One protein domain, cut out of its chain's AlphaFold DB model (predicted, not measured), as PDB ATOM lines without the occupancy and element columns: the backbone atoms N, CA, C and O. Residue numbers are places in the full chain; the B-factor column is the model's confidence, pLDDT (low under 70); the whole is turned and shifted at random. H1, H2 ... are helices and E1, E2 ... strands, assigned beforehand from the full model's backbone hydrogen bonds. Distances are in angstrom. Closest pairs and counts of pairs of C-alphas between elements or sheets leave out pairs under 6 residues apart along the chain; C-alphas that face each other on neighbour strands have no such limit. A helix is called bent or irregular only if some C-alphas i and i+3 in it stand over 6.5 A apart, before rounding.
ATOM      1  N   SER A  28     106.762  23.913  46.900       88.75
ATOM      2  CA  SER A  28     107.999  24.241  46.178       88.75
ATOM      3  C   SER A  28     109.261  24.174  47.037       88.75
ATOM      4  O   SER A  28     110.318  23.820  46.528       88.75
ATOM      5  N   SER A  29     109.165  24.571  48.307       85.81
ATOM      6  CA  SER A  29     110.326  24.831  49.180       85.81
ATOM      7  C   SER A  29     110.464  23.791  50.292       85.81
ATOM      8  O   SER A  29     111.518  23.696  50.913       85.81
ATOM      9  N   GLY A  30     109.412  23.000  50.528       87.50
ATOM     10  CA  GLY A  30     109.350  22.027  51.609       87.50
ATOM     11  C   GLY A  30     109.248  22.671  52.991       87.50
ATOM     12  O   GLY A  30     109.066  23.879  53.143       87.50
ATOM     13  N   ASP A  31     109.343  21.832  54.013       86.12
ATOM     14  CA  ASP A  31     109.244  22.207  55.425       86.12
ATOM     15  C   ASP A  31     110.347  21.565  56.281       86.12
ATOM     16  O   ASP A  31     110.236  21.484  57.508       86.12
ATOM     17  N   THR A  32     111.413  21.109  55.620       87.19
ATOM     18  CA  THR A  32     112.611  20.578  56.271       87.19
ATOM     19  C   THR A  32     113.478  21.726  56.776       87.19
ATOM     20  O   THR A  32     113.654  22.748  56.115       87.19
ATOM     21  N   PHE A  33     114.001  21.567  57.984       86.06
ATOM     22  CA  PHE A  33     114.854  22.542  58.664       86.06
ATOM     23  C   PHE A  33     115.951  21.801  59.451       86.06
ATOM     24  O   PHE A  33     115.824  20.584  59.647       86.06
ATOM     25  N   PRO A  34     117.025  22.480  59.895       87.06
ATOM     26  CA  PRO A  34     118.107  21.837  60.642       87.06
ATOM     27  C   PRO A  34     117.602  21.017  61.836       87.06
ATOM     28  O   PRO A  34     116.810  21.499  62.647       87.06
ATOM     29  N   GLY A  35     118.020  19.750  61.898       85.88
ATOM     30  CA  GLY A  35     117.622  18.793  62.932       85.88
ATOM     31  C   GLY A  35     116.186  18.271  62.841       85.88
ATOM     32  O   GLY A  35     115.781  17.493  63.697       85.88
ATOM     33  N   SER A  36     115.391  18.646  61.830       84.50
ATOM     34  CA  SER A  36     113.996  18.175  61.666       84.50
ATOM     35  C   SER A  36     113.832  16.652  61.533       84.50
ATOM     36  O   SER A  36     112.715  16.136  61.666       84.50
ATOM     37  N   ASP A  37     114.920  15.932  61.282       84.69
ATOM     38  CA  ASP A  37     115.052  14.478  61.219       84.69
ATOM     39  C   ASP A  37     115.301  13.826  62.589       84.69
ATOM     40  O   ASP A  37     115.026  12.638  62.762       84.69
ATOM     41  N   HIS A  38     115.761  14.585  63.584       86.00
ATOM     42  CA  HIS A  38     115.994  14.064  64.923       86.00
ATOM     43  C   HIS A  38     114.681  13.665  65.603       86.00
ATOM     44  O   HIS A  38     113.685  14.393  65.596       86.00
ATOM     45  N   ARG A  39     114.691  12.488  66.221       84.94
ATOM     46  CA  ARG A  39     113.578  11.949  66.993       84.94
ATOM     47  C   ARG A  39     114.081  11.630  68.403       84.94
ATOM     48  O   ARG A  39     115.029  10.848  68.503       84.94
ATOM     49  N   PRO A  40     113.507  12.235  69.458       83.75
ATOM     50  CA  PRO A  40     113.870  11.911  70.829       83.75
ATOM     51  C   PRO A  40     113.453  10.476  71.147       83.75
ATOM     52  O   PRO A  40     112.412  10.001  70.683       83.75
ATOM     53  N   SER A  41     114.264   9.782  71.940       85.62
ATOM     54  CA  SER A  41     113.981   8.403  72.346       85.62
ATOM     55  C   SER A  41     112.853   8.328  73.379       85.62
ATOM     56  O   SER A  41     112.033   7.408  73.332       85.62
ATOM     57  N   ASP A  42     112.754   9.337  74.251       86.56
ATOM     58  CA  ASP A  42     111.654   9.517  75.196       86.56
ATOM     59  C   ASP A  42     110.998  10.891  75.004       86.56
ATOM     60  O   ASP A  42     111.538  11.936  75.359       86.56
ATOM     61  N   ARG A  43     109.769  10.891  74.480       82.88
ATOM     62  CA  ARG A  43     108.992  12.116  74.245       82.88
ATOM     63  C   ARG A  43     108.614  12.856  75.528       82.88
ATOM     64  O   ARG A  43     108.419  14.069  75.500       82.88
ATOM     65  N   LYS A  44     108.484  12.147  76.649       83.44
ATOM     66  CA  LYS A  44     108.163  12.738  77.951       83.44
ATOM     67  C   LYS A  44     109.392  13.385  78.582       83.44
ATOM     68  O   LYS A  44     109.251  14.412  79.238       83.44
ATOM     69  N   ARG A  45     110.568  12.794  78.363       87.38
ATOM     70  CA  ARG A  45     111.858  13.226  78.922       87.38
ATOM     71  C   ARG A  45     112.801  13.812  77.865       87.38
ATOM     72  O   ARG A  45     114.018  13.709  77.977       87.38
ATOM     73  N   TRP A  46     112.254  14.416  76.813       85.69
ATOM     74  CA  TRP A  46     113.033  14.818  75.635       85.69
ATOM     75  C   TRP A  46     114.085  15.893  75.929       85.69
ATOM     76  O   TRP A  46     115.112  15.941  75.259       85.69
ATOM     77  N   MET A  47     113.857  16.745  76.938       86.06
ATOM     78  CA  MET A  47     114.822  17.777  77.332       86.06
ATOM     79  C   MET A  47     116.082  17.177  77.962       86.06
ATOM     80  O   MET A  47     117.153  17.774  77.851       86.06
ATOM     81  N   SER A  48     115.977  15.986  78.564       85.00
ATOM     82  CA  SER A  48     117.130  15.277  79.127       85.00
ATOM     83  C   SER A  48     118.180  14.906  78.069       85.00
ATOM     84  O   SER A  48     119.372  14.880  78.370       85.00
ATOM     85  N   GLU A  49     117.766  14.706  76.812       84.88
ATOM     86  CA  GLU A  49     118.653  14.338  75.699       84.88
ATOM     87  C   GLU A  49     119.418  15.533  75.104       84.88
ATOM     88  O   GLU A  49     120.358  15.340  74.332       84.88
ATOM     89  N   LEU A  50     119.036  16.772  75.440       81.69
ATOM     90  CA  LEU A  50     119.604  17.981  74.830       81.69
ATOM     91  C   LEU A  50     120.871  18.489  75.534       81.69
ATOM     92  O   LEU A  50     121.597  19.307  74.970       81.69
ATOM     93  N   GLY A  51     121.127  18.034  76.765       80.81
ATOM     94  CA  GLY A  51     122.193  18.558  77.623       80.81
ATOM     95  C   GLY A  51     121.797  19.878  78.289       80.81
ATOM     96  O   GLY A  51     121.881  20.957  77.695       80.81
ATOM     97  N   ALA A  52     121.366  19.796  79.551       83.44
ATOM     98  CA  ALA A  52     120.850  20.940  80.302       83.44
ATOM     99  C   ALA A  52     121.881  22.073  80.482       83.44
ATOM    100  O   ALA A  52     121.504  23.231  80.640       83.44
ATOM    101  N   ASP A  53     123.172  21.751  80.432       87.06
ATOM    102  CA  ASP A  53     124.309  22.664  80.555       87.06
ATOM    103  C   ASP A  53     124.562  23.522  79.304       87.06
ATOM    104  O   ASP A  53     125.243  24.544  79.388       87.06
ATOM    105  N   ARG A  54     124.025  23.130  78.142       84.25
ATOM    106  CA  ARG A  54     124.323  23.778  76.851       84.25
ATOM    107  C   ARG A  54     123.159  24.587  76.314       84.25
ATOM    108  O   ARG A  54     123.357  25.682  75.789       84.25
ATOM    109  N   VAL A  55     121.950  24.046  76.443       86.12
ATOM    110  CA  VAL A  55     120.735  24.682  75.932       86.12
ATOM    111  C   VAL A  55     120.372  25.872  76.800       86.12
ATOM    112  O   VAL A  55     120.087  25.707  77.986       86.12
ATOM    113  N   ARG A  56     120.299  27.060  76.198       87.06
ATOM    114  CA  ARG A  56     119.678  28.230  76.827       87.06
ATOM    115  C   ARG A  56     118.183  28.275  76.541       87.06
ATOM    116  O   ARG A  56     117.730  27.864  75.478       87.06
ATOM    117  N   VAL A  57     117.411  28.835  77.465       82.81
ATOM    118  CA  VAL A  57     115.935  28.867  77.414       82.81
ATOM    119  C   VAL A  57     115.389  29.491  76.119       82.81
ATOM    120  O   VAL A  57     114.435  28.964  75.548       82.81
ATOM    121  N   HIS A  58     115.999  30.567  75.607       79.06
ATOM    122  CA  HIS A  58     115.603  31.199  74.332       79.06
ATOM    123  C   HIS A  58     115.903  30.354  73.084       79.06
ATOM    124  O   HIS A  58     115.393  30.630  72.000       79.06
ATOM    125  N   GLN A  59     116.768  29.346  73.210       78.81
ATOM    126  CA  GLN A  59     117.118  28.450  72.110       78.81
ATOM    127  C   GLN A  59     116.130  27.287  71.992       78.81
ATOM    128  O   GLN A  59     116.168  26.565  70.995       78.81
ATOM    129  N   VAL A  60     115.228  27.122  72.960       79.56
ATOM    130  CA  VAL A  60     114.211  26.072  72.951       79.56
ATOM    131  C   VAL A  60     113.027  26.511  72.099       79.56
ATOM    132  O   VAL A  60     112.454  27.580  72.303       79.56
ATOM    133  N   VAL A  61     112.615  25.667  71.155       76.88
ATOM    134  CA  VAL A  61     111.301  25.802  70.512       76.88
ATOM    135  C   VAL A  61     110.263  25.230  71.471       76.88
ATOM    136  O   VAL A  61     110.271  24.028  71.724       76.88
ATOM    137  N   TRP A  62     109.411  26.087  72.043       75.69
ATOM    138  CA  TRP A  62     108.506  25.682  73.116       75.69
ATOM    139  C   TRP A  62     107.249  25.022  72.553       75.69
ATOM    140  O   TRP A  62     106.440  25.686  71.889       75.69
ATOM    141  N   PRO A  63     107.047  23.733  72.860       71.44
ATOM    142  CA  PRO A  63     105.830  23.038  72.499       71.44
ATOM    143  C   PRO A  63     104.667  23.596  73.353       71.44
ATOM    144  O   PRO A  63     104.750  23.556  74.580       71.44
ATOM    145  N   GLY A  64     103.590  24.146  72.769       66.50
ATOM    146  CA  GLY A  64     102.565  24.851  73.564       66.50
ATOM    147  C   GLY A  64     101.138  24.758  73.027       66.50
ATOM    148  O   GLY A  64     100.921  24.827  71.829       66.50
ATOM    149  N   THR A  65     100.154  24.624  73.922       58.94
ATOM    150  CA  THR A  65      98.699  24.594  73.646       58.94
ATOM    151  C   THR A  65      98.083  25.982  73.903       58.94
ATOM    152  O   THR A  65      98.471  26.664  74.842       58.94
ATOM    153  N   HIS A  66      97.107  26.405  73.092       54.75
ATOM    154  CA  HIS A  66      96.287  27.604  73.312       54.75
ATOM    155  C   HIS A  66      94.930  27.143  73.829       54.75
ATOM    156  O   HIS A  66      94.348  26.222  73.255       54.75
ATOM    157  N   ASP A  67      94.427  27.779  74.888       53.88
ATOM    158  CA  ASP A  67      93.213  27.355  75.595       53.88
ATOM    159  C   ASP A  67      93.232  25.853  75.937       53.88
ATOM    160  O   ASP A  67      92.249  25.133  75.756       53.88
ATOM    161  N   SER A  68      94.372  25.356  76.425       51.94
ATOM    162  CA  SER A  68      94.654  23.936  76.698       51.94
ATOM    163  C   SER A  68      93.603  23.262  77.588       51.94
ATOM    164  O   SER A  68      93.344  22.067  77.474       51.94
ATOM    165  N   ALA A  69      92.953  24.062  78.432       52.12
ATOM    166  CA  ALA A  69      91.878  23.704  79.348       52.12
ATOM    167  C   ALA A  69      90.486  23.546  78.681       52.12
ATOM    168  O   ALA A  69      89.476  23.496  79.379       52.12
ATOM    169  N   THR A  70      90.391  23.491  77.345       47.03
ATOM    170  CA  THR A  70      89.101  23.432  76.616       47.03
ATOM    171  C   THR A  70      88.819  22.107  75.903       47.03
ATOM    172  O   THR A  70      87.816  21.981  75.192       47.03
ATOM    173  N   ASN A  71      89.664  21.084  76.065       39.16
ATOM    174  CA  ASN A  71      89.502  19.846  75.307       39.16
ATOM    175  C   ASN A  71      88.358  18.966  75.875       39.16
ATOM    176  O   ASN A  71      88.417  18.532  77.023       39.16
ATOM    177  N   LYS A  72      87.352  18.666  75.028       42.97
ATOM    178  CA  LYS A  72      86.119  17.863  75.265       42.97
ATOM    179  C   LYS A  72      84.923  18.535  75.968       42.97
ATOM    180  O   LYS A  72      84.213  17.888  76.734       42.97
ATOM    181  N   ILE A  73      84.595  19.770  75.601       41.19
ATOM    182  CA  ILE A  73      83.307  20.385  75.965       41.19
ATOM    183  C   ILE A  73      82.289  20.194  74.827       41.19
ATOM    184  O   ILE A  73      82.526  20.601  73.688       41.19
ATOM    185  N   GLY A  74      81.148  19.568  75.132       37.53
ATOM    186  CA  GLY A  74      79.964  19.521  74.266       37.53
ATOM    187  C   GLY A  74      79.688  18.197  73.536       37.53
ATOM    188  O   GLY A  74      80.594  17.493  73.077       37.53
ATOM    189  N   VAL A  75      78.394  17.885  73.397       41.22
ATOM    190  CA  VAL A  75      77.872  16.728  72.652       41.22
ATOM    191  C   VAL A  75      78.107  16.958  71.151       41.22
ATOM    192  O   VAL A  75      77.784  18.047  70.653       41.22
ATOM    193  N   PRO A  76      78.666  15.979  70.407       38.41
ATOM    194  CA  PRO A  76      78.836  16.087  68.962       38.41
ATOM    195  C   PRO A  76      77.539  16.541  68.280       38.41
ATOM    196  O   PRO A  76      76.478  16.006  68.573       38.41
ATOM    197  N   LEU A  77      77.634  17.535  67.389       45.09
ATOM    198  CA  LEU A  77      76.539  18.072  66.559       45.09
ATOM    199  C   LEU A  77      75.438  18.883  67.270       45.09
ATOM    200  O   LEU A  77      74.693  19.566  66.577       45.09
ATOM    201  N   VAL A  78      75.361  18.886  68.606       50.56
ATOM    202  CA  VAL A  78      74.327  19.648  69.339       50.56
ATOM    203  C   VAL A  78      74.867  20.988  69.833       50.56
ATOM    204  O   VAL A  78      74.345  22.039  69.477       50.56
ATOM    205  N   THR A  79      75.954  20.975  70.607       38.69
ATOM    206  CA  THR A  79      76.545  22.203  71.170       38.69
ATOM    207  C   THR A  79      77.857  22.606  70.492       38.69
ATOM    208  O   THR A  79      78.271  23.759  70.581       38.69
ATOM    209  N   ARG A  80      78.490  21.710  69.722       42.28
ATOM    210  CA  ARG A  80      79.790  21.964  69.065       42.28
ATOM    211  C   ARG A  80      79.839  23.070  67.992       42.28
ATOM    212  O   ARG A  80      80.891  23.696  67.903       42.28
ATOM    213  N   PRO A  81      78.800  23.348  67.178       42.31
ATOM    214  CA  PRO A  81      78.914  24.386  66.151       42.31
ATOM    215  C   PRO A  81      78.729  25.817  66.685       42.31
ATOM    216  O   PRO A  81      79.114  26.761  66.000       42.31
ATOM    217  N   PHE A  82      78.172  25.990  67.893       42.69
ATOM    218  CA  PHE A  82      77.829  27.310  68.449       42.69
ATOM    219  C   PHE A  82      78.322  27.564  69.887       42.69
ATOM    220  O   PHE A  82      78.184  28.684  70.371       42.69
ATOM    221  N   ALA A  83      78.940  26.583  70.557       39.72
ATOM    222  CA  ALA A  83      79.471  26.717  71.916       39.72
ATOM    223  C   ALA A  83      80.921  26.213  72.029       39.72
ATOM    224  O   ALA A  83      81.219  25.281  72.771       39.72
ATOM    225  N   GLN A  84      81.851  26.872  71.330       38.12
ATOM    226  CA  GLN A  84      83.251  26.903  71.774       38.12
ATOM    227  C   GLN A  84      83.462  28.117  72.697       38.12
ATOM    228  O   GLN A  84      84.312  28.956  72.443       38.12
ATOM    229  N   CYS A  85      82.620  28.217  73.726       41.88
ATOM    230  CA  CYS A  85      82.750  29.087  74.893       41.88
ATOM    231  C   CYS A  85      82.056  28.351  76.057       41.88
ATOM    232  O   CYS A  85      80.915  27.924  75.891       41.88
ATOM    233  N   GLN A  86      82.723  28.267  77.214       38.84
ATOM    234  CA  GLN A  86      82.169  27.915  78.538       38.84
ATOM    235  C   GLN A  86      81.904  26.419  78.861       38.84
ATOM    236  O   GLN A  86      80.793  25.904  78.763       38.84
ATOM    237  N   SER A  87      82.940  25.729  79.351       35.00
ATOM    238  CA  SER A  87      82.938  24.976  80.633       35.00
ATOM    239  C   SER A  87      84.375  24.557  80.961       35.00
ATOM    240  O   SER A  87      84.863  23.519  80.538       35.00
ATOM    241  N   MET A  88      85.071  25.450  81.661       41.72
ATOM    242  CA  MET A  88      86.486  25.389  82.031       41.72
ATOM    243  C   MET A  88      86.907  24.011  82.579       41.72
ATOM    244  O   MET A  88      86.218  23.453  83.434       41.72
ATOM    245  N   TYR A  89      88.080  23.499  82.188       49.81
ATOM    246  CA  TYR A  89      88.845  22.645  83.107       49.81
ATOM    247  C   TYR A  89      89.003  23.417  84.421       49.81
ATOM    248  O   TYR A  89      89.408  24.583  84.401       49.81
ATOM    249  N   ALA A  90      88.687  22.798  85.560       68.31
ATOM    250  CA  ALA A  90      88.990  23.421  86.839       68.31
ATOM    251  C   ALA A  90      90.509  23.609  86.927       68.31
ATOM    252  O   ALA A  90      91.264  22.663  86.690       68.31
ATOM    253  N   VAL A  91      90.952  24.825  87.254       75.56
ATOM    254  CA  VAL A  91      92.379  25.158  87.373       75.56
ATOM    255  C   VAL A  91      93.116  24.161  88.276       75.56
ATOM    256  O   VAL A  91      94.233  23.769  87.964       75.56
ATOM    257  N   ASP A  92      92.457  23.651  89.319       75.88
ATOM    258  CA  ASP A  92      92.988  22.608  90.200       75.88
ATOM    259  C   ASP A  92      93.405  21.324  89.474       75.88
ATOM    260  O   ASP A  92      94.414  20.727  89.841       75.88
ATOM    261  N   VAL A  93      92.662  20.898  88.448       76.19
ATOM    262  CA  VAL A  93      92.995  19.686  87.685       76.19
ATOM    263  C   VAL A  93      94.259  19.924  86.866       76.19
ATOM    264  O   VAL A  93      95.182  19.119  86.929       76.19
ATOM    265  N   VAL A  94      94.348  21.073  86.184       79.44
ATOM    266  CA  VAL A  94      95.545  21.450  85.412       79.44
ATOM    267  C   VAL A  94      96.767  21.533  86.324       79.44
ATOM    268  O   VAL A  94      97.814  20.976  86.011       79.44
ATOM    269  N   LEU A  95      96.639  22.189  87.481       83.56
ATOM    270  CA  LEU A  95      97.729  22.289  88.452       83.56
ATOM    271  C   LEU A  95      98.111  20.911  89.016       83.56
ATOM    272  O   LEU A  95      99.291  20.646  89.228       83.56
ATOM    273  N   GLY A  96      97.141  20.014  89.213       83.31
ATOM    274  CA  GLY A  96      97.386  18.619  89.583       83.31
ATOM    275  C   GLY A  96      98.214  17.867  88.539       83.31
ATOM    276  O   GLY A  96      99.197  17.214  88.892       83.31
ATOM    277  N   ASP A  97      97.872  18.019  87.260       82.38
ATOM    278  CA  ASP A  97      98.611  17.410  86.150       82.38
ATOM    279  C   ASP A  97     100.030  17.979  86.027       82.38
ATOM    280  O   ASP A  97     100.978  17.223  85.821       82.38
ATOM    281  N   VAL A  98     100.209  19.289  86.232       86.56
ATOM    282  CA  VAL A  98     101.538  19.922  86.269       86.56
ATOM    283  C   VAL A  98     102.386  19.342  87.398       86.56
ATOM    284  O   VAL A  98     103.533  18.964  87.173       86.56
ATOM    285  N   ARG A  99     101.835  19.204  88.608       88.12
ATOM    286  CA  ARG A  99     102.568  18.600  89.734       88.12
ATOM    287  C   ARG A  99     102.941  17.150  89.457       88.12
ATOM    288  O   ARG A  99     104.056  16.738  89.762       88.12
ATOM    289  N   ARG A 100     102.024  16.384  88.864       87.75
ATOM    290  CA  ARG A 100     102.293  15.007  88.449       87.75
ATOM    291  C   ARG A 100     103.418  14.952  87.419       87.75
ATOM    292  O   ARG A 100     104.320  14.139  87.568       87.75
ATOM    293  N   PHE A 101     103.393  15.833  86.422       88.19
ATOM    294  CA  PHE A 101     104.461  15.947  85.436       88.19
ATOM    295  C   PHE A 101     105.810  16.206  86.109       88.19
ATOM    296  O   PHE A 101     106.728  15.425  85.902       88.19
ATOM    297  N   LEU A 102     105.897  17.215  86.983       89.25
ATOM    298  CA  LEU A 102     107.117  17.543  87.732       89.25
ATOM    299  C   LEU A 102     107.611  16.397  88.629       89.25
ATOM    300  O   LEU A 102     108.810  16.293  88.870       89.25
ATOM    301  N   ALA A 103     106.715  15.558  89.148       89.38
ATOM    302  CA  ALA A 103     107.086  14.390  89.946       89.38
ATOM    303  C   ALA A 103     107.588  13.215  89.089       89.38
ATOM    304  O   ALA A 103     108.327  12.362  89.573       89.38
ATOM    305  N   GLU A 104     107.166  13.142  87.828       90.88
ATOM    306  CA  GLU A 104     107.505  12.060  86.904       90.88
ATOM    307  C   GLU A 104     108.683  12.406  85.973       90.88
ATOM    308  O   GLU A 104     109.082  11.563  85.161       90.88
ATOM    309  N   THR A 105     109.211  13.626  86.065       90.12
ATOM    310  CA  THR A 105     110.303  14.177  85.253       90.12
ATOM    311  C   THR A 105     111.342  14.858  86.141       90.12
ATOM    312  O   THR A 105     111.073  15.117  87.313       90.12
ATOM    313  N   ASP A 106     112.525  15.164  85.601       87.44
ATOM    314  CA  ASP A 106     113.664  15.656  86.396       87.44
ATOM    315  C   ASP A 106     114.230  16.972  85.840       87.44
ATOM    316  O   ASP A 106     114.518  17.896  86.599       87.44
ATOM    317  N   SER A 107     114.320  17.097  84.513       87.31
ATOM    318  CA  SER A 107     114.946  18.230  83.811       87.31
ATOM    319  C   SER A 107     113.961  19.120  83.057       87.31
ATOM    320  O   SER A 107     114.319  20.193  82.578       87.31
ATOM    321  N   GLU A 108     112.726  18.663  82.913       87.44
ATOM    322  CA  GLU A 108     111.751  19.245  82.014       87.44
ATOM    323  C   GLU A 108     111.193  20.545  82.589       87.44
ATOM    324  O   GLU A 108     110.600  20.575  83.669       87.44
ATOM    325  N   VAL A 109     111.358  21.619  81.826       88.06
ATOM    326  CA  VAL A 109     110.826  22.937  82.155       88.06
ATOM    327  C   VAL A 109     109.467  23.115  81.472       88.06
ATOM    328  O   VAL A 109     109.258  22.666  80.345       88.06
ATOM    329  N   LEU A 110     108.534  23.781  82.148       85.38
ATOM    330  CA  LEU A 110     107.192  24.092  81.661       85.38
ATOM    331  C   LEU A 110     106.950  25.603  81.703       85.38
ATOM    332  O   LEU A 110     107.230  26.256  82.708       85.38
ATOM    333  N   ILE A 111     106.343  26.140  80.645       83.81
ATOM    334  CA  ILE A 111     105.781  27.494  80.638       83.81
ATOM    335  C   ILE A 111     104.261  27.381  80.774       83.81
ATOM    336  O   ILE A 111     103.596  26.823  79.901       83.81
ATOM    337  N   LEU A 112     103.711  27.909  81.866       83.25
ATOM    338  CA  LEU A 112     102.280  27.903  82.160       83.25
ATOM    339  C   LEU A 112     101.735  29.328  82.081       83.25
ATOM    340  O   LEU A 112     101.987  30.141  82.963       83.25
ATOM    341  N   GLU A 113     100.961  29.635  81.042       81.44
ATOM    342  CA  GLU A 113     100.252  30.911  80.947       81.44
ATOM    343  C   GLU A 113      98.821  30.778  81.484       81.44
ATOM    344  O   GLU A 113      98.024  29.991  80.977       81.44
ATOM    345  N   VAL A 114      98.481  31.585  82.489       81.12
ATOM    346  CA  VAL A 114      97.157  31.633  83.109       81.12
ATOM    347  C   VAL A 114      96.535  33.002  82.866       81.12
ATOM    348  O   VAL A 114      97.115  34.042  83.192       81.12
ATOM    349  N   ARG A 115      95.330  33.013  82.297       78.38
ATOM    350  CA  ARG A 115      94.555  34.230  82.033       78.38
ATOM    351  C   ARG A 115      93.145  34.088  82.576       78.38
ATOM    352  O   ARG A 115      92.549  33.019  82.472       78.38
ATOM    353  N   THR A 116      92.593  35.191  83.059       77.31
ATOM    354  CA  THR A 116      91.157  35.286  83.341       77.31
ATOM    355  C   THR A 116      90.392  35.438  82.027       77.31
ATOM    356  O   THR A 116      90.696  36.319  81.216       77.31
ATOM    357  N   GLU A 117      89.411  34.561  81.793       70.50
ATOM    358  CA  GLU A 117      88.633  34.535  80.550       70.50
ATOM    359  C   GLU A 117      87.815  35.826  80.363       70.50
ATOM    360  O   GLU A 117      87.456  36.538  81.308       70.50
ATOM    361  N   PHE A 118      87.514  36.163  79.106       69.25
ATOM    362  CA  PHE A 118      86.766  37.372  78.824       69.25
ATOM    363  C   PHE A 118      85.355  37.331  79.441       69.25
ATOM    364  O   PHE A 118      84.584  36.428  79.151       69.25
ATOM    365  N   GLY A 119      84.994  38.347  80.231       72.88
ATOM    366  CA  GLY A 119      83.685  38.450  80.883       72.88
ATOM    367  C   GLY A 119      83.670  37.927  82.320       72.88
ATOM    368  O   GLY A 119      82.655  38.086  82.987       72.88
ATOM    369  N   HIS A 120      84.786  37.367  82.799       76.44
ATOM    370  CA  HIS A 120      84.940  36.884  84.170       76.44
ATOM    371  C   HIS A 120      85.779  37.841  85.022       76.44
ATOM    372  O   HIS A 120      86.593  38.615  84.505       76.44
ATOM    373  N   GLU A 121      85.548  37.793  86.332       81.12
ATOM    374  CA  GLU A 121      86.356  38.494  87.330       81.12
ATOM    375  C   GLU A 121      87.598  37.671  87.678       81.12
ATOM    376  O   GLU A 121      87.564  36.438  87.658       81.12
ATOM    377  N   ASP A 122      88.691  38.351  88.023       82.62
ATOM    378  CA  ASP A 122      89.856  37.662  88.568       82.62
ATOM    379  C   ASP A 122      89.496  37.067  89.937       82.62
ATOM    380  O   ASP A 122      88.911  37.776  90.765       82.62
ATOM    381  N   PRO A 123      89.857  35.805  90.222       84.56
ATOM    382  CA  PRO A 123      89.637  35.255  91.548       84.56
ATOM    383  C   PRO A 123      90.445  36.034  92.604       84.56
ATOM    384  O   PRO A 123      91.575  36.463  92.332       84.56
ATOM    385  N   PRO A 124      89.903  36.226  93.818       83.56
ATOM    386  CA  PRO A 124      90.634  36.884  94.893       83.56
ATOM    387  C   PRO A 124      91.871  36.063  95.274       83.56
ATOM    388  O   PRO A 124      91.829  34.835  95.277       83.56
ATOM    389  N   GLU A 125      92.977  36.746  95.584       86.44
ATOM    390  CA  GLU A 125      94.252  36.125  95.991       86.44
ATOM    391  C   GLU A 125      94.784  35.052  95.016       86.44
ATOM    392  O   GLU A 125      95.573  34.186  95.393       86.44
ATOM    393  N   PHE A 126      94.403  35.107  93.736       87.12
ATOM    394  CA  PHE A 126      94.719  34.036  92.792       87.12
ATOM    395  C   PHE A 126      96.222  33.839  92.546       87.12
ATOM    396  O   PHE A 126      96.670  32.710  92.370       87.12
ATOM    397  N   ALA A 127      97.022  34.910  92.600       85.81
ATOM    398  CA  ALA A 127      98.481  34.797  92.570       85.81
ATOM    399  C   ALA A 127      99.005  33.876  93.677       85.81
ATOM    400  O   ALA A 127      99.776  32.958  93.414       85.81
ATOM    401  N   LYS A 128      98.547  34.104  94.911       88.69
ATOM    402  CA  LYS A 128      98.935  33.306  96.071       88.69
ATOM    403  C   LYS A 128      98.470  31.862  95.912       88.69
ATOM    404  O   LYS A 128      99.264  30.952  96.095       88.69
ATOM    405  N   PHE A 129      97.234  31.658  95.453       90.25
ATOM    406  CA  PHE A 129      96.719  30.326  95.132       90.25
ATOM    407  C   PHE A 129      97.609  29.565  94.132       90.25
ATOM    408  O   PHE A 129      97.897  28.388  94.344       90.25
ATOM    409  N   LEU A 130      98.065  30.218  93.055       89.38
ATOM    410  CA  LEU A 130      98.953  29.596  92.066       89.38
ATOM    411  C   LEU A 130     100.311  29.227  92.673       89.38
ATOM    412  O   LEU A 130     100.793  28.119  92.435       89.38
ATOM    413  N   VAL A 131     100.903  30.122  93.469       90.69
ATOM    414  CA  VAL A 131     102.181  29.871  94.155       90.69
ATOM    415  C   VAL A 131     102.052  28.706  95.136       90.69
ATOM    416  O   VAL A 131     102.841  27.769  95.060       90.69
ATOM    417  N   ASP A 132     101.015  28.698  95.974       91.75
ATOM    418  CA  ASP A 132     100.771  27.642  96.965       91.75
ATOM    419  C   ASP A 132     100.571  26.265  96.306       91.75
ATOM    420  O   ASP A 132     100.994  25.235  96.833       91.75
ATOM    421  N   LYS A 133      99.917  26.224  95.139       90.69
ATOM    422  CA  LYS A 133      99.643  24.974  94.415       90.69
ATOM    423  C   LYS A 133     100.852  24.453  93.648       90.69
ATOM    424  O   LYS A 133     101.031  23.237  93.583       90.69
ATOM    425  N   LEU A 134     101.637  25.338  93.039       90.44
ATOM    426  CA  LEU A 134     102.808  24.964  92.242       90.44
ATOM    427  C   LEU A 134     104.057  24.738  93.108       90.44
ATOM    428  O   LEU A 134     104.922  23.959  92.711       90.44
ATOM    429  N   GLY A 135     104.122  25.355  94.288       91.62
ATOM    430  CA  GLY A 135     105.301  25.384  95.152       91.62
ATOM    431  C   GLY A 135     106.300  26.438  94.673       91.62
ATOM    432  O   GLY A 135     106.745  26.407  93.523       91.62
ATOM    433  N   GLU A 136     106.662  27.378  95.547       89.69
ATOM    434  CA  GLU A 136     107.614  28.457  95.235       89.69
ATOM    435  C   GLU A 136     108.990  27.908  94.818       89.69
ATOM    436  O   GLU A 136     109.661  28.458  93.947       89.69
ATOM    437  N   GLU A 137     109.382  26.755  95.356       89.75
ATOM    438  CA  GLU A 137     110.605  26.035  95.009       89.75
ATOM    439  C   GLU A 137     110.627  25.504  93.569       89.75
ATOM    440  O   GLU A 137     111.705  25.300  93.011       89.75
ATOM    441  N   ASN A 138     109.457  25.310  92.951       90.69
ATOM    442  CA  ASN A 138     109.346  24.881  91.558       90.69
ATOM    443  C   ASN A 138     109.260  26.068  90.594       90.69
ATOM    444  O   ASN A 138     109.470  25.884  89.393       90.69
ATOM    445  N   LEU A 139     108.951  27.272  91.086       90.12
ATOM    446  CA  LEU A 139     108.748  28.452  90.255       90.12
ATOM    447  C   LEU A 139     110.079  29.088  89.860       90.12
ATOM    448  O   LEU A 139     110.921  29.433  90.687       90.12
ATOM    449  N   ILE A 140     110.251  29.288  88.559       87.81
ATOM    450  CA  ILE A 140     111.357  30.051  87.999       87.81
ATOM    451  C   ILE A 140     110.962  31.521  88.058       87.81
ATOM    452  O   ILE A 140     110.070  31.970  87.336       87.81
ATOM    453  N   HIS A 141     111.637  32.275  88.923       83.75
ATOM    454  CA  HIS A 141     111.410  33.709  89.031       83.75
ATOM    455  C   HIS A 141     111.906  34.382  87.755       83.75
ATOM    456  O   HIS A 141     113.028  34.149  87.298       83.75
ATOM    457  N   GLN A 142     111.037  35.195  87.168       72.75
ATOM    458  CA  GLN A 142     111.292  35.819  85.881       72.75
ATOM    459  C   GLN A 142     112.063  37.122  86.112       72.75
ATOM    460  O   GLN A 142     111.486  38.157  86.444       72.75
ATOM    461  N   ASP A 143     113.386  37.043  85.972       69.06
ATOM    462  CA  ASP A 143     114.259  38.192  85.730       69.06
ATOM    463  C   ASP A 143     114.487  38.362  84.215       69.06
ATOM    464  O   ASP A 143     114.225  37.447  83.429       69.06
ATOM    465  N   GLU A 144     114.973  39.527  83.767       58.81
ATOM    466  CA  GLU A 144     115.253  39.775  82.336       58.81
ATOM    467  C   GLU A 144     116.267  38.773  81.741       58.81
ATOM    468  O   GLU A 144     116.335  38.598  80.526       58.81
ATOM    469  N   ALA A 145     117.025  38.065  82.585       73.50
ATOM    470  CA  ALA A 145     118.065  37.131  82.178       73.50
ATOM    471  C   ALA A 145     117.586  35.675  82.040       73.50
ATOM    472  O   ALA A 145     118.352  34.850  81.538       73.50
ATOM    473  N   VAL A 146     116.354  35.330  82.439       81.00
ATOM    474  CA  VAL A 146     115.880  33.932  82.476       81.00
ATOM    475  C   VAL A 146     116.010  33.232  81.123       81.00
ATOM    476  O   VAL A 146     116.430  32.081  81.054       81.00
ATOM    477  N   PHE A 147     115.753  33.952  80.030       80.75
ATOM    478  CA  PHE A 147     115.851  33.420  78.673       80.75
ATOM    479  C   PHE A 147     117.293  33.149  78.229       80.75
ATOM    480  O   PHE A 147     117.531  32.329  77.342       80.75
ATOM    481  N   HIS A 148     118.267  33.803  78.858       83.94
ATOM    482  CA  HIS A 148     119.685  33.619  78.584       83.94
ATOM    483  C   HIS A 148     120.332  32.552  79.466       83.94
ATOM    484  O   HIS A 148     121.422  32.099  79.127       83.94
ATOM    485  N   LYS A 149     119.679  32.115  80.545       87.75
ATOM    486  CA  LYS A 149     120.158  31.009  81.379       87.75
ATOM    487  C   LYS A 149     120.047  29.681  80.634       87.75
ATOM    488  O   LYS A 149     119.194  29.500  79.760       87.75
ATOM    489  N   THR A 150     120.943  28.770  80.972       90.38
ATOM    490  CA  THR A 150     120.893  27.361  80.586       90.38
ATOM    491  C   THR A 150     119.787  26.640  81.353       90.38
ATOM    492  O   THR A 150     119.369  27.097  82.418       90.38
ATOM    493  N   ILE A 151     119.306  25.507  80.840       88.81
ATOM    494  CA  ILE A 151     118.317  24.690  81.562       88.81
ATOM    495  C   ILE A 151     118.872  24.251  82.927       88.81
ATOM    496  O   ILE A 151     118.153  24.302  83.919       88.81
ATOM    497  N   ALA A 152     120.161  23.916  83.013       90.75
ATOM    498  CA  ALA A 152     120.822  23.533  84.259       90.75
ATOM    499  C   ALA A 152     120.821  24.658  85.307       90.75
ATOM    500  O   ALA A 152     120.628  24.382  86.486       90.75
ATOM    501  N   GLU A 153     120.986  25.916  84.890       91.06
ATOM    502  CA  GLU A 153     120.920  27.084  85.784       91.06
ATOM    503  C   GLU A 153     119.504  27.375  86.301       91.06
ATOM    504  O   GLU A 153     119.351  28.088  87.295       91.06
ATOM    505  N   LEU A 154     118.462  26.864  85.634       88.94
ATOM    506  CA  LEU A 154     117.091  26.962  86.130       88.94
ATOM    507  C   LEU A 154     116.800  25.913  87.205       88.94
ATOM    508  O   LEU A 154     116.082  26.203  88.162       88.94
ATOM    509  N   LEU A 155     117.361  24.712  87.065       89.62
ATOM    510  CA  LEU A 155     117.104  23.606  87.980       89.62
ATOM    511  C   LEU A 155     117.574  23.934  89.416       89.62
ATOM    512  O   LEU A 155     118.610  24.571  89.604       89.62
ATOM    513  N   PRO A 156     116.823  23.511  90.454       90.56
ATOM    514  CA  PRO A 156     115.663  22.612  90.404       90.56
ATOM    515  C   PRO A 156     114.321  23.295  90.075       90.56
ATOM    516  O   PRO A 156     113.303  22.608  89.984       90.56
ATOM    517  N   ARG A 157     114.291  24.620  89.879       92.38
ATOM    518  CA  ARG A 157     113.067  25.336  89.488       92.38
ATOM    519  C   ARG A 157     112.732  25.007  88.034       92.38
ATOM    520  O   ARG A 157     113.595  25.030  87.162       92.38
ATOM    521  N   ARG A 158     111.467  24.687  87.761       90.38
ATOM    522  CA  ARG A 158     111.035  24.114  86.472       90.38
ATOM    523  C   ARG A 158     109.796  24.755  85.867       90.38
ATOM    524  O   ARG A 158     109.460  24.447  84.731       90.38
ATOM    525  N   VAL A 159     109.113  25.648  86.576       89.31
ATOM    526  CA  VAL A 159     107.860  26.240  86.098       89.31
ATOM    527  C   VAL A 159     108.013  27.741  85.914       89.31
ATOM    528  O   VAL A 159     108.121  28.489  86.882       89.31
ATOM    529  N   ILE A 160     107.956  28.196  84.666       86.69
ATOM    530  CA  ILE A 160     107.746  29.607  84.332       86.69
ATOM    531  C   ILE A 160     106.231  29.823  84.290       86.69
ATOM    532  O   ILE A 160     105.577  29.521  83.293       86.69
ATOM    533  N   CYS A 161     105.646  30.301  85.388       86.56
ATOM    534  CA  CYS A 161     104.214  30.587  85.449       86.56
ATOM    535  C   CYS A 161     103.960  32.069  85.164       86.56
ATOM    536  O   CYS A 161     104.465  32.938  85.864       86.56
ATOM    537  N   VAL A 162     103.147  32.372  84.157       84.12
ATOM    538  CA  VAL A 162     102.762  33.733  83.779       84.12
ATOM    539  C   VAL A 162     101.283  33.916  84.072       84.12
ATOM    540  O   VAL A 162     100.443  33.362  83.366       84.12
ATOM    541  N   TRP A 163     100.948  34.720  85.081       84.25
ATOM    542  CA  TRP A 163      99.559  35.085  85.356       84.25
ATOM    543  C   TRP A 163      99.259  36.492  84.842       84.25
ATOM    544  O   TRP A 163      99.919  37.461  85.215       84.25
ATOM    545  N   LYS A 164      98.248  36.610  83.976       82.06
ATOM    546  CA  LYS A 164      97.778  37.890  83.434       82.06
ATOM    547  C   LYS A 164      96.379  38.192  83.976       82.06
ATOM    548  O   LYS A 164      95.398  37.733  83.376       82.06
ATOM    549  N   PRO A 165      96.274  38.931  85.097       81.44
ATOM    550  CA  PRO A 165      94.990  39.385  85.608       81.44
ATOM    551  C   PRO A 165      94.351  40.397  84.660       81.44
ATOM    552  O   PRO A 165      95.027  41.058  83.867       81.44
ATOM    553  N   ARG A 166      93.029  40.536  84.755       81.25
ATOM    554  CA  ARG A 166      92.270  41.489  83.946       81.25
ATOM    555  C   ARG A 166      91.995  42.807  84.668       81.25
ATOM    556  O   ARG A 166      91.987  43.859  84.034       81.25
ATOM    557  N   LYS A 167      91.705  42.738  85.961       82.50
ATOM    558  CA  LYS A 167      91.312  43.856  86.831       82.50
ATOM    559  C   LYS A 167      92.197  43.967  88.069       82.50
ATOM    560  O   LYS A 167      92.369  45.065  88.587       82.50
ATOM    561  N   SER A 168      92.745  42.850  88.539       84.12
ATOM    562  CA  SER A 168      93.689  42.817  89.653       84.12
ATOM    563  C   SER A 168      95.038  43.416  89.245       84.12
ATOM    564  O   SER A 168      95.391  43.378  88.062       84.12
ATOM    565  N   PRO A 169      95.820  43.947  90.203       82.69
ATOM    566  CA  PRO A 169      97.185  44.380  89.937       82.69
ATOM    567  C   PRO A 169      98.010  43.243  89.326       82.69
ATOM    568  O   PRO A 169      97.983  42.117  89.822       82.69
ATOM    569  N   ALA A 170      98.737  43.541  88.250       78.25
ATOM    570  CA  ALA A 170      99.665  42.586  87.661       78.25
ATOM    571  C   ALA A 170     100.838  42.309  88.622       78.25
ATOM    572  O   ALA A 170     101.260  43.235  89.328       78.25
ATOM    573  N   PRO A 171     101.386  41.079  88.630       81.00
ATOM    574  CA  PRO A 171     102.602  40.778  89.377       81.00
ATOM    575  C   PRO A 171     103.753  41.700  88.959       81.00
ATOM    576  O   PRO A 171     103.889  42.046  87.779       81.00
ATOM    577  N   LYS A 172     104.569  42.119  89.925       79.06
ATOM    578  CA  LYS A 172     105.684  43.047  89.692       79.06
ATOM    579  C   LYS A 172     106.891  42.332  89.069       79.06
ATOM    580  O   LYS A 172     107.050  41.126  89.258       79.06
ATOM    581  N   PRO A 173     107.789  43.071  88.391       70.88
ATOM    582  CA  PRO A 173     109.086  42.540  87.981       70.88
ATOM    583  C   PRO A 173     109.820  41.856  89.139       70.88
ATOM    584  O   PRO A 173     109.921  42.420  90.228       70.88
ATOM    585  N   GLY A 174     110.314  40.638  88.902       69.81
ATOM    586  CA  GLY A 174     111.002  39.820  89.906       69.81
ATOM    587  C   GLY A 174     110.093  38.972  90.808       69.81
ATOM    588  O   GLY A 174     110.604  38.110  91.521       69.81
ATOM    589  N   GLU A 175     108.769  39.155  90.766       78.31
ATOM    590  CA  GLU A 175     107.825  38.249  91.435       78.31
ATOM    591  C   GLU A 175     107.664  36.931  90.644       78.31
ATOM    592  O   GLU A 175     107.829  36.921  89.419       78.31
ATOM    593  N   PRO A 176     107.285  35.813  91.301       78.00
ATOM    594  CA  PRO A 176     107.229  34.490  90.665       78.00
ATOM    595  C   PRO A 176     106.324  34.409  89.424       78.00
ATOM    596  O   PRO A 176     106.551  33.579  88.547       78.00
ATOM    597  N   LEU A 177     105.303  35.272  89.349       79.69
ATOM    598  CA  LEU A 177     104.273  35.258  88.305       79.69
ATOM    599  C   LEU A 177     104.396  36.402  87.285       79.69
ATOM    600  O   LEU A 177     103.459  36.631  86.514       79.69
ATOM    601  N   CYS A 178     105.510  37.143  87.310       75.00
ATOM    602  CA  CYS A 178     105.732  38.320  86.468       75.00
ATOM    603  C   CYS A 178     105.466  38.022  84.981       75.00
ATOM    604  O   CYS A 178     105.933  37.007  84.467       75.00
ATOM    605  N   PRO A 179     104.740  38.884  84.248       59.25
ATOM    606  CA  PRO A 179     104.531  38.686  82.823       59.25
ATOM    607  C   PRO A 179     105.802  38.992  82.021       59.25
ATOM    608  O   PRO A 179     106.266  40.127  81.984       59.25
ATOM    609  N   VAL A 180     106.313  37.999  81.292       58.22
ATOM    610  CA  VAL A 180     107.243  38.224  80.178       58.22
ATOM    611  C   VAL A 180     106.466  38.638  78.927       58.22
ATOM    612  O   VAL A 180     105.330  38.205  78.685       58.22
ATOM    613  N   LEU A 181     107.105  39.458  78.088       42.59
ATOM    614  CA  LEU A 181     106.682  39.704  76.713       42.59
ATOM    615  C   LEU A 181     106.844  38.420  75.871       42.59
ATOM    616  O   LEU A 181     107.745  38.303  75.048       42.59
ATOM    617  N   CYS A 182     105.973  37.430  76.075       43.97
ATOM    618  CA  CYS A 182     105.881  36.288  75.173       43.97
ATOM    619  C   CYS A 182     105.270  36.783  73.862       43.97
ATOM    620  O   CYS A 182     104.071  37.074  73.784       43.97
ATOM    621  N   VAL A 183     106.102  36.909  72.831       37.06
ATOM    622  CA  VAL A 183     105.625  37.137  71.470       37.06
ATOM    623  C   VAL A 183     105.031  35.820  70.991       37.06
ATOM    624  O   VAL A 183     105.757  34.874  70.714       37.06
ATOM    625  N   TRP A 184     103.704  35.753  70.927       40.78
ATOM    626  CA  TRP A 184     102.993  34.642  70.304       40.78
ATOM    627  C   TRP A 184     103.154  34.760  68.783       40.78
ATOM    628  O   TRP A 184     102.575  35.677  68.182       40.78
ATOM    629  N   PRO A 185     103.923  33.878  68.123       38.97
ATOM    630  CA  PRO A 185     103.977  33.845  66.687       38.97
ATOM    631  C   PRO A 185     102.690  33.202  66.183       38.97
ATOM    632  O   PRO A 185     102.496  31.995  66.175       38.97
ATOM    633  N   VAL A 186     101.873  34.097  65.654       45.94
ATOM    634  CA  VAL A 186     100.999  33.876  64.517       45.94
ATOM    635  C   VAL A 186      99.657  33.208  64.809       45.94
ATOM    636  O   VAL A 186      99.494  32.120  65.336       45.94
ATOM    637  N   THR A 187      98.635  33.949  64.395       50.56
ATOM    638  CA  THR A 187      97.226  33.568  64.347       50.56
ATOM    639  C   THR A 187      97.005  32.150  63.794       50.56
ATOM    640  O   THR A 187      97.761  31.727  62.921       50.56
ATOM    641  N   LYS A 188      95.864  31.512  64.129       54.69
ATOM    642  CA  LYS A 188      95.349  30.239  63.542       54.69
ATOM    643  C   LYS A 188      95.432  30.123  62.001       54.69
ATOM    644  O   LYS A 188      95.134  29.077  61.436       54.69
ATOM    645  N   ARG A 189      95.746  31.209  61.288       58.38
ATOM    646  CA  ARG A 189      95.863  31.277  59.829       58.38
ATOM    647  C   ARG A 189      97.044  30.485  59.275       58.38
ATOM    648  O   ARG A 189      96.866  29.903  58.209       58.38
ATOM    649  N   ILE A 190      98.188  30.450  59.965       59.25
ATOM    650  CA  ILE A 190      99.379  29.725  59.482       59.25
ATOM    651  C   ILE A 190      99.536  28.340  60.107       59.25
ATOM    652  O   ILE A 190     100.589  27.744  59.942       59.25
ATOM    653  N   HIS A 191      98.490  27.830  60.774       64.31
ATOM    654  CA  HIS A 191      98.577  26.634  61.613       64.31
ATOM    655  C   HIS A 191      99.251  25.441  60.911       64.31
ATOM    656  O   HIS A 191     100.151  24.813  61.439       64.31
ATOM    657  N   GLY A 192      98.876  25.174  59.657       70.38
ATOM    658  CA  GLY A 192      99.471  24.090  58.861       70.38
ATOM    659  C   GLY A 192     100.804  24.421  58.175       70.38
ATOM    660  O   GLY A 192     101.286  23.622  57.384       70.38
ATOM    661  N   TYR A 193     101.379  25.599  58.412       76.88
ATOM    662  CA  TYR A 193     102.562  26.120  57.714       76.88
ATOM    663  C   TYR A 193     103.698  26.513  58.671       76.88
ATOM    664  O   TYR A 193     104.663  27.149  58.248       76.88
ATOM    665  N   ALA A 194     103.615  26.147  59.953       75.56
ATOM    666  CA  ALA A 194     104.616  26.520  60.951       75.56
ATOM    667  C   ALA A 194     106.009  25.936  60.651       75.56
ATOM    668  O   ALA A 194     107.012  26.633  60.794       75.56
ATOM    669  N   ARG A 195     106.078  24.692  60.155       80.38
ATOM    670  CA  ARG A 195     107.337  24.049  59.732       80.38
ATOM    671  C   ARG A 195     107.970  24.762  58.530       80.38
ATOM    672  O   ARG A 195     109.157  25.066  58.568       80.38
ATOM    673  N   LEU A 196     107.162  25.138  57.529       84.56
ATOM    674  CA  LEU A 196     107.600  25.986  56.409       84.56
ATOM    675  C   LEU A 196     108.124  27.340  56.903       84.56
ATOM    676  O   LEU A 196     109.141  27.820  56.417       84.56
ATOM    677  N   PHE A 197     107.451  27.965  57.870       81.44
ATOM    678  CA  PHE A 197     107.902  29.235  58.435       81.44
ATOM    679  C   PHE A 197     109.273  29.111  59.116       81.44
ATOM    680  O   PHE A 197     110.132  29.963  58.890       81.44
ATOM    681  N   ILE A 198     109.496  28.051  59.902       79.81
ATOM    682  CA  ILE A 198     110.802  27.770  60.515       79.81
ATOM    683  C   ILE A 198     111.853  27.557  59.421       79.81
ATOM    684  O   ILE A 198     112.875  28.241  59.433       79.81
ATOM    685  N   ALA A 199     111.581  26.687  58.445       85.19
ATOM    686  CA  ALA A 199     112.485  26.427  57.324       85.19
ATOM    687  C   ALA A 199     112.885  27.717  56.585       85.19
ATOM    688  O   ALA A 199     114.064  27.973  56.352       85.19
ATOM    689  N   GLU A 200     111.921  28.592  56.302       86.06
ATOM    690  CA  GLU A 200     112.151  29.891  55.662       86.06
ATOM    691  C   GLU A 200     112.919  30.881  56.546       86.06
ATOM    692  O   GLU A 200     113.705  31.681  56.036       86.06
ATOM    693  N   ALA A 201     112.707  30.863  57.864       83.38
ATOM    694  CA  ALA A 201     113.465  31.694  58.795       83.38
ATOM    695  C   ALA A 201     114.945  31.287  58.808       83.38
ATOM    696  O   ALA A 201     115.816  32.154  58.722       83.38
ATOM    697  N   PHE A 202     115.230  29.983  58.835       82.69
ATOM    698  CA  PHE A 202     116.592  29.457  58.732       82.69
ATOM    699  C   PHE A 202     117.220  29.753  57.366       82.69
ATOM    700  O   PHE A 202     118.326  30.286  57.317       82.69
ATOM    701  N   ALA A 203     116.486  29.557  56.266       85.25
ATOM    702  CA  ALA A 203     116.952  29.908  54.920       85.25
ATOM    703  C   ALA A 203     117.326  31.399  54.771       85.25
ATOM    704  O   ALA A 203     118.121  31.763  53.906       85.25
ATOM    705  N   LYS A 204     116.768  32.270  55.619       85.94
ATOM    706  CA  LYS A 204     117.051  33.714  55.657       85.94
ATOM    707  C   LYS A 204     118.064  34.128  56.730       85.94
ATOM    708  O   LYS A 204     118.259  35.326  56.926       85.94
ATOM    709  N   GLY A 205     118.681  33.184  57.445       81.50
ATOM    710  CA  GLY A 205     119.633  33.479  58.526       81.50
ATOM    711  C   GLY A 205     118.989  34.116  59.763       81.50
ATOM    712  O   GLY A 205     119.627  34.874  60.491       81.50
ATOM    713  N   LEU A 206     117.697  33.863  59.987       78.69
ATOM    714  CA  LEU A 206     116.934  34.352  61.140       78.69
ATOM    715  C   LEU A 206     116.719  33.270  62.207       78.69
ATOM    716  O   LEU A 206     116.032  33.530  63.194       78.69
ATOM    717  N   GLY A 207     117.305  32.084  62.021       70.50
ATOM    718  CA  GLY A 207     117.159  30.923  62.899       70.50
ATOM    719  C   GLY A 207     117.431  31.241  64.368       70.50
ATOM    720  O   GLY A 207     116.579  30.979  65.210       70.50
ATOM    721  N   ASP A 208     118.546  31.902  64.676       67.81
ATOM    722  CA  ASP A 208     118.951  32.232  66.055       67.81
ATOM    723  C   ASP A 208     118.117  33.325  66.724       67.81
ATOM    724  O   ASP A 208     118.161  33.515  67.936       67.81
ATOM    725  N   LYS A 209     117.340  34.064  65.932       67.06
ATOM    726  CA  LYS A 209     116.473  35.145  66.420       67.06
ATOM    727  C   LYS A 209     115.049  34.664  66.660       67.06
ATOM    728  O   LYS A 209     114.178  35.465  66.999       67.06
ATOM    729  N   LEU A 210     114.795  33.377  66.430       65.06
ATOM    730  CA  LEU A 210     113.457  32.830  66.417       65.06
ATOM    731  C   LEU A 210     113.130  32.117  67.728       65.06
ATOM    732  O   LEU A 210     113.626  31.020  68.003       65.06
ATOM    733  N   GLN A 211     112.204  32.721  68.468       66.94
ATOM    734  CA  GLN A 211     111.442  32.062  69.516       66.94
ATOM    735  C   GLN A 211     110.065  31.689  68.960       66.94
ATOM    736  O   GLN A 211     109.312  32.560  68.522       66.94
ATOM    737  N   VAL A 212     109.726  30.399  68.976       64.06
ATOM    738  CA  VAL A 212     108.417  29.906  68.527       64.06
ATOM    739  C   VAL A 212     107.656  29.320  69.712       64.06
ATOM    740  O   VAL A 212     108.202  28.502  70.448       64.06
ATOM    741  N   PHE A 213     106.405  29.751  69.867       64.25
ATOM    742  CA  PHE A 213     105.392  29.164  70.743       64.25
ATOM    743  C   PHE A 213     104.195  28.831  69.860       64.25
ATOM    744  O   PHE A 213     103.569  29.752  69.344       64.25
ATOM    745  N   SER A 214     103.881  27.562  69.609       56.84
ATOM    746  CA  SER A 214     102.745  27.282  68.730       56.84
ATOM    747  C   SER A 214     102.026  25.979  69.018       56.84
ATOM    748  O   SER A 214     102.641  24.947  69.286       56.84
ATOM    749  N   THR A 215     100.700  26.054  68.874       58.53
ATOM    750  CA  THR A 215      99.795  24.905  68.917       58.53
ATOM    751  C   THR A 215      99.874  24.015  67.699       58.53
ATOM    752  O   THR A 215      99.411  22.882  67.730       58.53
ATOM    753  N   ASP A 216     100.431  24.561  66.627       57.22
ATOM    754  CA  ASP A 216     100.572  23.962  65.304       57.22
ATOM    755  C   ASP A 216     101.405  22.690  65.317       57.22
ATOM    756  O   ASP A 216     101.282  21.858  64.430       57.22
ATOM    757  N   PHE A 217     102.244  22.547  66.337       60.53
ATOM    758  CA  PHE A 217     103.072  21.373  66.515       60.53
ATOM    759  C   PHE A 217     102.372  20.301  67.346       60.53
ATOM    760  O   PHE A 217     102.914  19.219  67.460       60.53
ATOM    761  N   ILE A 218     101.211  20.554  67.963       60.44
ATOM    762  CA  ILE A 218     100.550  19.575  68.844       60.44
ATOM    763  C   ILE A 218      99.759  18.561  68.020       60.44
ATOM    764  O   ILE A 218      98.530  18.484  68.059       60.44
ATOM    765  N   ASP A 219     100.489  17.763  67.269       61.38
ATOM    766  CA  ASP A 219     100.024  16.533  66.663       61.38
ATOM    767  C   ASP A 219     101.042  15.418  66.955       61.38
ATOM    768  O   ASP A 219     101.847  15.516  67.888       61.38
ATOM    769  N   GLY A 220     100.967  14.312  66.212       59.03
ATOM    770  CA  GLY A 220     101.819  13.140  66.414       59.03
ATOM    771  C   GLY A 220     103.330  13.416  66.394       59.03
ATOM    772  O   GLY A 220     104.063  12.572  66.913       59.03
ATOM    773  N   ASP A 221     103.776  14.578  65.894       62.72
ATOM    774  CA  ASP A 221     105.185  14.935  65.668       62.72
ATOM    775  C   ASP A 221     105.683  16.115  66.545       62.72
ATOM    776  O   ASP A 221     106.769  16.660  66.325       62.72
ATOM    777  N   PHE A 222     104.916  16.503  67.571       67.56
ATOM    778  CA  PHE A 222     105.163  17.649  68.465       67.56
ATOM    779  C   PHE A 222     106.560  17.754  69.062       67.56
ATOM    780  O   PHE A 222     107.241  18.775  68.929       67.56
ATOM    781  N   VAL A 223     106.969  16.701  69.761       64.38
ATOM    782  CA  VAL A 223     108.236  16.682  70.495       64.38
ATOM    783  C   VAL A 223     109.404  16.588  69.520       64.38
ATOM    784  O   VAL A 223     110.474  17.133  69.765       64.38
ATOM    785  N   ASP A 224     109.162  15.973  68.371       71.31
ATOM    786  CA  ASP A 224     110.174  15.627  67.391       71.31
ATOM    787  C   ASP A 224     110.698  16.878  66.665       71.31
ATOM    788  O   ASP A 224     111.906  17.091  66.584       71.31
ATOM    789  N   ALA A 225     109.799  17.763  66.212       71.69
ATOM    790  CA  ALA A 225     110.185  19.036  65.600       71.69
ATOM    791  C   ALA A 225     110.927  19.955  66.591       71.69
ATOM    792  O   ALA A 225     111.943  20.554  66.237       71.69
ATOM    793  N   CYS A 226     110.446  20.048  67.836       74.88
ATOM    794  CA  CYS A 226     111.023  20.923  68.860       74.88
ATOM    795  C   CYS A 226     112.400  20.429  69.333       74.88
ATOM    796  O   CYS A 226     113.350  21.217  69.405       74.88
ATOM    797  N   ALA A 227     112.523  19.126  69.607       78.38
ATOM    798  CA  ALA A 227     113.783  18.486  69.974       78.38
ATOM    799  C   ALA A 227     114.809  18.614  68.852       78.38
ATOM    800  O   ALA A 227     115.957  18.955  69.115       78.38
ATOM    801  N   GLY A 228     114.386  18.413  67.602       80.38
ATOM    802  CA  GLY A 228     115.266  18.479  66.448       80.38
ATOM    803  C   GLY A 228     115.911  19.837  66.220       80.38
ATOM    804  O   GLY A 228     117.139  19.924  66.166       80.38
ATOM    805  N   VAL A 229     115.111  20.909  66.197       79.38
ATOM    806  CA  VAL A 229     115.657  22.278  66.103       79.38
ATOM    807  C   VAL A 229     116.597  22.562  67.268       79.38
ATOM    808  O   VAL A 229     117.680  23.114  67.079       79.38
ATOM    809  N   THR A 230     116.183  22.198  68.484       82.06
ATOM    810  CA  THR A 230     116.975  22.499  69.679       82.06
ATOM    811  C   THR A 230     118.307  21.751  69.648       82.06
ATOM    812  O   THR A 230     119.344  22.347  69.922       82.06
ATOM    813  N   LYS A 231     118.310  20.483  69.228       85.19
ATOM    814  CA  LYS A 231     119.524  19.680  69.076       85.19
ATOM    815  C   LYS A 231     120.467  20.251  68.021       85.19
ATOM    816  O   LYS A 231     121.650  20.404  68.304       85.19
ATOM    817  N   ALA A 232     119.949  20.659  66.862       85.19
ATOM    818  CA  ALA A 232     120.769  21.292  65.829       85.19
ATOM    819  C   ALA A 232     121.425  22.597  66.326       85.19
ATOM    820  O   ALA A 232     122.601  22.848  66.063       85.19
ATOM    821  N   ARG A 233     120.710  23.397  67.130       83.94
ATOM    822  CA  ARG A 233     121.272  24.596  67.781       83.94
ATOM    823  C   ARG A 233     122.369  24.255  68.793       83.94
ATOM    824  O   ARG A 233     123.379  24.951  68.842       83.94
ATOM    825  N   VAL A 234     122.196  23.195  69.584       83.81
ATOM    826  CA  VAL A 234     123.217  22.721  70.541       83.81
ATOM    827  C   VAL A 234     124.474  22.227  69.829       83.81
ATOM    828  O   VAL A 234     125.584  22.467  70.299       83.81
ATOM    829  N   GLU A 235     124.308  21.538  68.702       86.00
ATOM    830  CA  GLU A 235     125.407  20.979  67.909       86.00
ATOM    831  C   GLU A 235     126.082  22.017  66.995       86.00
ATOM    832  O   GLU A 235     127.117  21.721  66.398       86.00
ATOM    833  N   GLY A 236     125.536  23.235  66.895       83.56
ATOM    834  CA  GLY A 236     126.048  24.291  66.015       83.56
ATOM    835  C   GLY A 236     125.822  24.007  64.527       83.56
ATOM    836  O   GLY A 236     126.581  24.483  63.686       83.56
TER     837      GLY A 236
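Overview. This is residues 28 to 236 of the 238 residues of an uncharacterized protein of Digitaria exilis (UniProt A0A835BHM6). With little regular structure, long loops join the small parallel sheet E1 E2, with H2 and H3 next to it, to H1 packed on H6. The printed 209 residues, 74 in named elements, mostly helix, run H1 H2 E1 H3 H4 E2 H5 H6. The whole is compact, radius of gyration of the C-alphas 18.0 A, spanning 47 by 45 by 30 A.

Along the chain. E1 is residues 110 to 115, from C-alpha (107.192, 24.092, 81.661); E2 is 159 to 164. H1 is 46 to 50, H2 91 to 104, H3 126 to 134, H4 151 to 154, H6 222 to 235, ending at (125.407, 20.979, 67.909). H5, 188 to 203, is irregular: C-alphas 189 and 192 are 8.1 A apart.

Arrangement. N 112 of E1 and O 160 of E2 are 2.8 A apart. E1, H3 H4, E2 form a strand-helix-strand unit, parallel strands joined through helices, its crossover right-handed. H2 touches H3 with residues 95 to 99 alone; C-alphas 95 and 133 are closest, 6.8 A. H1 touches H6, closest C-alphas 50 and 231, 6.0 A. Every O i to N i+4 pair is within hydrogen-bond range in H2 and H3, 8 of 12 in H5, 9 of 10 in H6, 0 of 1 in H1, whose O i to N i+3 count is 2 of 2.

Size, cuts and confidence. The printed part has no cut. The links H1 to H2, H3 to H4, E2 to H5 and H5 to H6 are long; 60 printed residues have pLDDT under 70, among them residues 64 to 90 in the link H1 to H2.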